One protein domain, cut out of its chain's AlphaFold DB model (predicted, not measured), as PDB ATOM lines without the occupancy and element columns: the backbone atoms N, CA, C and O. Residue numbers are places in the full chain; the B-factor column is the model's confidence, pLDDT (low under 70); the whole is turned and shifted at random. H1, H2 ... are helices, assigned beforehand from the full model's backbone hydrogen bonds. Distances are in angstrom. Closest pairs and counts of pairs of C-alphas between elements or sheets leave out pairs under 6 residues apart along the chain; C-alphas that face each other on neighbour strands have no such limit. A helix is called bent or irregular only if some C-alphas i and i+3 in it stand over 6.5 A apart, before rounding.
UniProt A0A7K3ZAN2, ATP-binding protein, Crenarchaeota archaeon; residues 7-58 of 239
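AT A GLANCE: This is residues 7 to 58 of the 239 residues of the protein "ATP-binding protein" of Crenarchaeota archaeon (UniProt A0A7K3ZAN2). A long helix, H3, is folded against a shorter one, H2, as a helical hairpin that opens like a narrow V away from its turn, and a third, very short helix, H1, packs on residues 40 to 48 of H3 and comes close to H2. The last part of H3, residues 52 to 58, sticks out beyond the other two helices as a free arm and adds to the length of the domain. The printed part has 52 residues with three named helices, in the order H1, H2, H3 along the chain, and no named strand; the class is all helix. The whole is compact, with a radius of gyration of the C-alphas of 11.1 A, and the C-alphas span 37 by 18 by 17 A along their three main axes.

IN THESE COORDINATES: The longest helix is H3, residues 37 to 58, 22 residues from Trp 37 to Asn 58. Its C-alphas run from (130.519, 288.410, 234.436) at residue 37 to (112.292, 264.730, 223.084) at residue 58, and the first and last of them are 32.0 A apart. Before it in the chain comes H2, residues 21 to 34, 14 residues from Cys 21 to Thr 34, with 20.0 A from first to last C-alpha. H1 is residues 11 to 15, from Glu 11, with its C-alpha at (128.852, 278.360, 237.345), to Asn 15; it has five residues and measures 6.3 A from first to last C-alpha. Residues 7 to 9 are helix as well, in a run too short to bear a name. None of the three named helices is bent or irregular.

HOW THE PARTS SIT: H3 touches both of the other helices. H3 and H2 have 12 pairs of C-alphas within 8 A, and the closest are those of Ala 27 and Ala 40, 4.9 A apart. H3 touches H2 with residues 37 to 44 alone. The lines of H2 and H3 stand at a shallow tilt of 29 degrees, and the two run opposite ways; they form a helical hairpin. Their centres are 14.7 A apart. H3 touches H1 with residues 40 to 48 alone, through 11 pairs of C-alphas within 8 A; the closest are those of Asn 12 and Cys 44, 5.4 A apart. The centres of H1 and H3 are 10.1 A apart. H1 and H2 are close but not clearly touching, with 2 pairs of C-alphas within 8 A; the closest are those of Tyr 13 and Arg 24, 7.1 A apart, and the centres are 12.6 A apart. In H1, H2 and H3, every pair of backbone O of residue i and N of residue i+4 is within hydrogen-bond range.

THE WHOLE: The two C-alphas farthest apart in the domain are those of Lys 35 and Asn 58, at 37.1 A. The C-alphas of Phe 7 and Asn 58, the first and last printed residues, are 30.2 A apart. By its spans the outline is a rod, but only just. Residues 52 to 58, which belong to H3, stand free, with no C-alpha that is 8 or more residues away along the chain within 10 A. The link from H1 to H2 is tight, with 5 residues between them, and the link from H2 to H3 is tight, with 2 residues between them. The printed part has no cut. In this predicted model the mean pLDDT of the printed part is 92.6, and no printed residue is under 70.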
ATOM      1  N   PHE A   7     135.664 281.326 234.144       89.31
ATOM      2  CA  PHE A   7     135.590 279.963 234.675       89.31
ATOM      3  C   PHE A   7     135.499 279.919 236.207       89.31
ATOM      4  O   PHE A   7     134.900 279.004 236.764       89.31
ATOM      5  N   VAL A   8     136.061 280.903 236.913       91.19
ATOM      6  CA  VAL A   8     135.960 281.013 238.378       91.19
ATOM      7  C   VAL A   8     134.641 281.677 238.777       91.19
ATOM      8  O   VAL A   8     133.984 281.235 239.721       91.19
ATOM      9  N   LEU A   9     134.230 282.702 238.033       91.94
ATOM     10  CA  LEU A   9     133.105 283.570 238.380       91.94
ATOM     11  C   LEU A   9     131.730 282.977 238.042       91.94
ATOM     12  O   LEU A   9     130.782 283.189 238.791       91.94
ATOM     13  N   SER A  10     131.611 282.235 236.938       94.25
ATOM     14  CA  SER A  10     130.332 281.753 236.407       94.25
ATOM     15  C   SER A  10     130.207 280.234 236.517       94.25
ATOM     16  O   SER A  10     130.955 279.472 235.905       94.25
ATOM     17  N   GLU A  11     129.210 279.778 237.277       93.62
ATOM     18  CA  GLU A  11     128.852 278.360 237.345       93.62
ATOM     19  C   GLU A  11     128.248 277.871 236.025       93.62
ATOM     20  O   GLU A  11     128.573 276.778 235.562       93.62
ATOM     21  N   ASN A  12     127.420 278.695 235.375       94.62
ATOM     22  CA  ASN A  12     126.798 278.321 234.110       94.62
ATOM     23  C   ASN A  12     127.834 278.168 232.992       94.62
ATOM     24  O   ASN A  12     127.731 277.236 232.201       94.62
ATOM     25  N   TYR A  13     128.863 279.019 232.955       94.81
ATOM     26  CA  TYR A  13     129.970 278.872 232.012       94.81
ATOM     27  C   TYR A  13     130.713 277.543 232.219       94.81
ATOM     28  O   TYR A  13     130.969 276.829 231.252       94.81
ATOM     29  N   ARG A  14     130.994 277.163 233.477       94.81
ATOM     30  CA  ARG A  14     131.620 275.866 233.801       94.81
ATOM     31  C   ARG A  14     130.778 274.670 233.355       94.81
ATOM     32  O   ARG A  14     131.336 273.645 232.984       94.81
ATOM     33  N   ASN A  15     129.455 274.799 233.407       94.00
ATOM     34  CA  ASN A  15     128.523 273.725 233.075       94.00
ATOM     35  C   ASN A  15     128.236 273.591 231.570       94.00
ATOM     36  O   ASN A  15     127.579 272.626 231.169       94.00
ATOM     37  N   LEU A  16     128.694 274.525 230.725       93.44
ATOM     38  CA  LEU A  16     128.583 274.371 229.274       93.44
ATOM     39  C   LEU A  16     129.359 273.126 228.817       93.44
ATOM     40  O   LEU A  16     130.465 272.896 229.296       93.44
ATOM     41  N   PRO A  17     128.850 272.321 227.872       92.69
ATOM     42  CA  PRO A  17     129.636 271.234 227.296       92.69
ATOM     43  C   PRO A  17     130.929 271.755 226.654       92.69
ATOM     44  O   PRO A  17     130.936 272.822 226.039       92.69
ATOM     45  N   ASP A  18     132.017 270.991 226.744       89.31
ATOM     46  CA  ASP A  18     133.298 271.368 226.120       89.31
ATOM     47  C   ASP A  18     133.213 271.427 224.587       89.31
ATOM     48  O   ASP A  18     133.990 272.122 223.942       89.31
ATOM     49  N   THR A  19     132.221 270.756 223.997       92.38
ATOM     50  CA  THR A  19     131.941 270.782 222.556       92.38
ATOM     51  C   THR A  19     131.357 272.111 222.063       92.38
ATOM     52  O   THR A  19     131.281 272.317 220.857       92.38
ATOM     53  N   MET A  20     130.911 272.999 222.959       92.06
ATOM     54  CA  MET A  20     130.298 274.295 222.623       92.06
ATOM     55  C   MET A  20     131.343 275.413 222.624       92.06
ATOM     56  O   MET A  20     131.301 276.336 223.441       92.06
ATOM     57  N   CYS A  21     132.350 275.278 221.757       92.25
ATOM     58  CA  CYS A  21     133.476 276.210 221.705       92.25
ATOM     59  C   CYS A  21     133.029 277.625 221.313       92.25
ATOM     60  O   CYS A  21     133.474 278.585 221.934       92.25
ATOM     61  N   GLU A  22     132.122 277.753 220.339       94.62
ATOM     62  CA  GLU A  22     131.627 279.050 219.861       94.62
ATOM     63  C   GLU A  22     130.899 279.816 220.969       94.62
ATOM     64  O   GLU A  22     131.185 280.986 221.220       94.62
ATOM     65  N   GLU A  23     130.008 279.144 221.697       94.88
ATOM     66  CA  GLU A  23     129.269 279.747 222.799       94.88
ATOM     67  C   GLU A  23     130.176 280.124 223.973       94.88
ATOM     68  O   GLU A  23     129.981 281.168 224.595       94.88
ATOM     69  N   ARG A  24     131.185 279.303 224.279       94.31
ATOM     70  CA  ARG A  24     132.173 279.626 225.317       94.31
ATOM     71  C   ARG A  24     132.988 280.864 224.937       94.31
ATOM     72  O   ARG A  24     133.121 281.766 225.761       94.31
ATOM     73  N   THR A  25     133.458 280.954 223.692       95.31
ATOM     74  CA  THR A  25     134.167 282.139 223.190       95.31
ATOM     75  C   THR A  25     133.281 283.386 223.220       95.31
ATOM     76  O   THR A  25     133.737 284.451 223.632       95.31
ATOM     77  N   GLU A  26     132.004 283.272 222.855       95.62
ATOM     78  CA  GLU A  26     131.073 284.404 222.917       95.62
ATOM     79  C   GLU A  26     130.814 284.858 224.364       95.62
ATOM     80  O   GLU A  26     130.790 286.056 224.643       95.62
ATOM     81  N   ALA A  27     130.695 283.930 225.319       94.25
ATOM     82  CA  ALA A  27     130.557 284.271 226.736       94.25
ATOM     83  C   ALA A  27     131.791 285.022 227.275       94.25
ATOM     84  O   ALA A  27     131.656 286.019 227.992       94.25
ATOM     85  N   GLU A  28     132.995 284.580 226.902       94.38
ATOM     86  CA  GLU A  28     134.252 285.261 227.236       94.38
ATOM     87  C   GLU A  28     134.332 286.650 226.605       94.38
ATOM     88  O   GLU A  28     134.723 287.609 227.275       94.38
ATOM     89  N   LYS A  29     133.898 286.785 225.349       95.19
ATOM     90  CA  LYS A  29     133.820 288.068 224.653       95.19
ATOM     91  C   LYS A  29     132.878 289.032 225.375       95.19
ATOM     92  O   LYS A  29     133.308 290.138 225.704       95.19
ATOM     93  N   ILE A  30     131.661 288.595 225.717       93.69
ATOM     94  CA  ILE A  30     130.698 289.392 226.498       93.69
ATOM     95  C   ILE A  30     131.338 289.867 227.805       93.69
ATOM     96  O   ILE A  30     131.220 291.046 228.156       93.69
ATOM     97  N   TYR A  31     132.036 288.985 228.527       94.31
ATOM     98  CA  TYR A  31     132.714 289.369 229.762       94.31
ATOM     99  C   TYR A  31     133.845 290.378 229.510       94.31
ATOM    100  O   TYR A  31     133.949 291.371 230.228       94.31
ATOM    101  N   SER A  32     134.652 290.180 228.467       91.38
ATOM    102  CA  SER A  32     135.774 291.064 228.135       91.38
ATOM    103  C   SER A  32     135.333 292.478 227.739       91.38
ATOM    104  O   SER A  32     135.974 293.447 228.150       91.38
ATOM    105  N   GLU A  33     134.225 292.599 227.002       93.81
ATOM    106  CA  GLU A  33     133.697 293.869 226.498       93.81
ATOM    107  C   GLU A  33     132.920 294.623 227.579       93.81
ATOM    108  O   GLU A  33     133.045 295.839 227.713       93.81
ATOM    109  N   THR A  34     132.115 293.908 228.370       92.94
ATOM    110  CA  THR A  34     131.244 294.537 229.374       92.94
ATOM    111  C   THR A  34     131.886 294.668 230.750       92.94
ATOM    112  O   THR A  34     131.398 295.452 231.563       92.94
ATOM    113  N   LYS A  35     132.932 293.877 231.031       90.38
ATOM    114  CA  LYS A  35     133.525 293.676 232.363       90.38
ATOM    115  C   LYS A  35     132.512 293.229 233.431       90.38
ATOM    116  O   LYS A  35     132.777 293.339 234.625       90.38
ATOM    117  N   ASP A  36     131.370 292.678 233.011       92.00
ATOM    118  CA  ASP A  36     130.293 292.194 233.875       92.00
ATOM    119  C   ASP A  36     130.062 290.694 233.649       92.00
ATOM    120  O   ASP A  36     129.399 290.270 232.699       92.00
ATOM    121  N   TRP A  37     130.616 289.868 234.541       92.88
ATOM    122  CA  TRP A  37     130.519 288.410 234.436       92.88
ATOM    123  C   TRP A  37     129.077 287.905 234.553       92.88
ATOM    124  O   TRP A  37     128.775 286.829 234.040       92.88
ATOM    125  N   LYS A  38     128.165 288.670 235.174       95.25
ATOM    126  CA  LYS A  38     126.760 288.262 235.324       95.25
ATOM    127  C   LYS A  38     126.037 288.226 233.983       95.25
ATOM    128  O   LYS A  38     125.188 287.365 233.780       95.25
ATOM    129  N   LYS A  39     126.394 289.113 233.047       94.06
ATOM    130  CA  LYS A  39     125.842 289.094 231.680       94.06
ATOM    131  C   LYS A  39     126.279 287.849 230.917       94.06
ATOM    132  O   LYS A  39     125.460 287.215 230.255       94.06
ATOM    133  N   ALA A  40     127.553 287.487 231.041       93.94
ATOM    134  CA  ALA A  40     128.081 286.258 230.458       93.94
ATOM    135  C   ALA A  40     127.456 285.009 231.113       93.94
ATOM    136  O   ALA A  40     127.088 284.067 230.413       93.94
ATOM    137  N   ASP A  41     127.253 285.020 232.434       94.56
ATOM    138  CA  ASP A  41     126.568 283.941 233.153       94.56
ATOM    139  C   ASP A  41     125.107 283.781 232.700       94.56
ATOM    140  O   ASP A  41     124.663 282.665 232.429       94.56
ATOM    141  N   GLU A  42     124.375 284.886 232.520       93.94
ATOM    142  CA  GLU A  42     122.999 284.868 232.008       93.94
ATOM    143  C   GLU A  42     122.926 284.309 230.577       93.94
ATOM    144  O   GLU A  42     122.009 283.552 230.244       93.94
ATOM    145  N   PHE A  43     123.903 284.644 229.732       94.75
ATOM    146  CA  PHE A  43     124.037 284.071 228.395       94.75
ATOM    147  C   PHE A  43     124.248 282.549 228.451       94.75
ATOM    148  O   PHE A  43     123.490 281.799 227.828       94.75
ATOM    149  N   CYS A  44     125.193 282.077 229.272       94.31
ATOM    150  CA  CYS A  44     125.449 280.645 229.462       94.31
ATOM    151  C   CYS A  44     124.209 279.917 230.005       94.31
ATOM    152  O   CYS A  44     123.844 278.844 229.520       94.31
ATOM    153  N   LYS A  45     123.504 280.531 230.964       93.50
ATOM    154  CA  LYS A  45     122.256 280.004 231.526       93.50
ATOM    155  C   LYS A  45     121.196 279.780 230.447       93.50
ATOM    156  O   LYS A  45     120.537 278.741 230.450       93.50
ATOM    157  N   LYS A  46     121.030 280.721 229.509       92.44
ATOM    158  CA  LYS A  46     120.069 280.596 228.394       92.44
ATOM    159  C   LYS A  46     120.412 279.426 227.471       92.44
ATOM    160  O   LYS A  46     119.512 278.691 227.066       92.44
ATOM    161  N   ILE A  47     121.695 279.218 227.176       93.06
ATOM    162  CA  ILE A  47     122.156 278.087 226.358       93.06
ATOM    163  C   ILE A  47     121.890 276.759 227.066       93.06
ATOM    164  O   ILE A  47     121.269 275.868 226.487       93.06
ATOM    165  N   LEU A  48     122.289 276.636 228.334       92.06
ATOM    166  CA  LEU A  48     122.048 275.427 229.125       92.06
ATOM    167  C   LEU A  48     120.562 275.095 229.226       92.06
ATOM    168  O   LEU A  48     120.171 273.934 229.084       92.06
ATOM    169  N   LEU A  49     119.725 276.115 229.425       90.69
ATOM    170  CA  LEU A  49     118.280 275.950 229.455       90.69
ATOM    171  C   LEU A  49     117.747 275.436 228.114       90.69
ATOM    172  O   LEU A  49     116.920 274.530 228.112       90.69
ATOM    173  N   LYS A  50     118.258 275.940 226.985       90.25
ATOM    174  CA  LYS A  50     117.888 275.461 225.646       90.25
ATOM    175  C   LYS A  50     118.267 273.990 225.439       90.25
ATOM    176  O   LYS A  50     117.416 273.202 225.042       90.25
ATOM    177  N   ILE A  51     119.490 273.592 225.797       90.25
ATOM    178  CA  ILE A  51     119.940 272.189 225.710       90.25
ATOM    179  C   ILE A  51     119.063 271.284 226.577       90.25
ATOM    180  O   ILE A  51     118.662 270.193 226.160       90.25
ATOM    181  N   LYS A  52     118.769 271.729 227.803       91.12
ATOM    182  CA  LYS A  52     117.887 271.007 228.720       91.12
ATOM    183  C   LYS A  52     116.489 270.879 228.121       91.12
ATOM    184  O   LYS A  52     115.939 269.782 228.118       91.12
ATOM    185  N   ALA A  53     115.938 271.966 227.590       89.81
ATOM    186  CA  ALA A  53     114.622 271.988 226.975       89.81
ATOM    187  C   ALA A  53     114.528 271.018 225.793       89.81
ATOM    188  O   ALA A  53     113.567 270.259 225.730       89.81
ATOM    189  N   ASP A  54     115.530 270.976 224.913       87.88
ATOM    190  CA  ASP A  54     115.547 270.065 223.763       87.88
ATOM    191  C   ASP A  54     115.537 268.594 224.209       87.88
ATOM    192  O   ASP A  54     114.751 267.788 223.703       87.88
ATOM    193  N   LYS A  55     116.334 268.244 225.228       89.06
ATOM    194  CA  LYS A  55     116.307 266.903 225.841       89.06
ATOM    195  C   LYS A  55     114.933 266.578 226.432       89.06
ATOM    196  O   LYS A  55     114.397 265.499 226.180       89.06
ATOM    197  N   LEU A  56     114.352 267.512 227.187       90.56
ATOM    198  CA  LEU A  56     113.049 267.324 227.823       90.56
ATOM    199  C   LEU A  56     111.932 267.162 226.786       90.56
ATOM    200  O   LEU A  56     111.149 266.222 226.892       90.56
ATOM    201  N   LEU A  57     111.901 268.003 225.749       87.75
ATOM    202  CA  LEU A  57     110.913 267.943 224.668       87.75
ATOM    203  C   LEU A  57     110.942 266.598 223.941       87.75
ATOM    204  O   LEU A  57     109.880 266.043 223.663       87.75
ATOM    205  N   ASN A  58     112.135 266.049 223.697       85.75
ATOM    206  CA  ASN A  58     112.292 264.730 223.084       85.75
ATOM    207  C   ASN A  58     111.752 263.601 223.978       85.75
ATOM    208  O   ASN A  58     111.187 262.637 223.471       85.75
TER     209      ASN A  58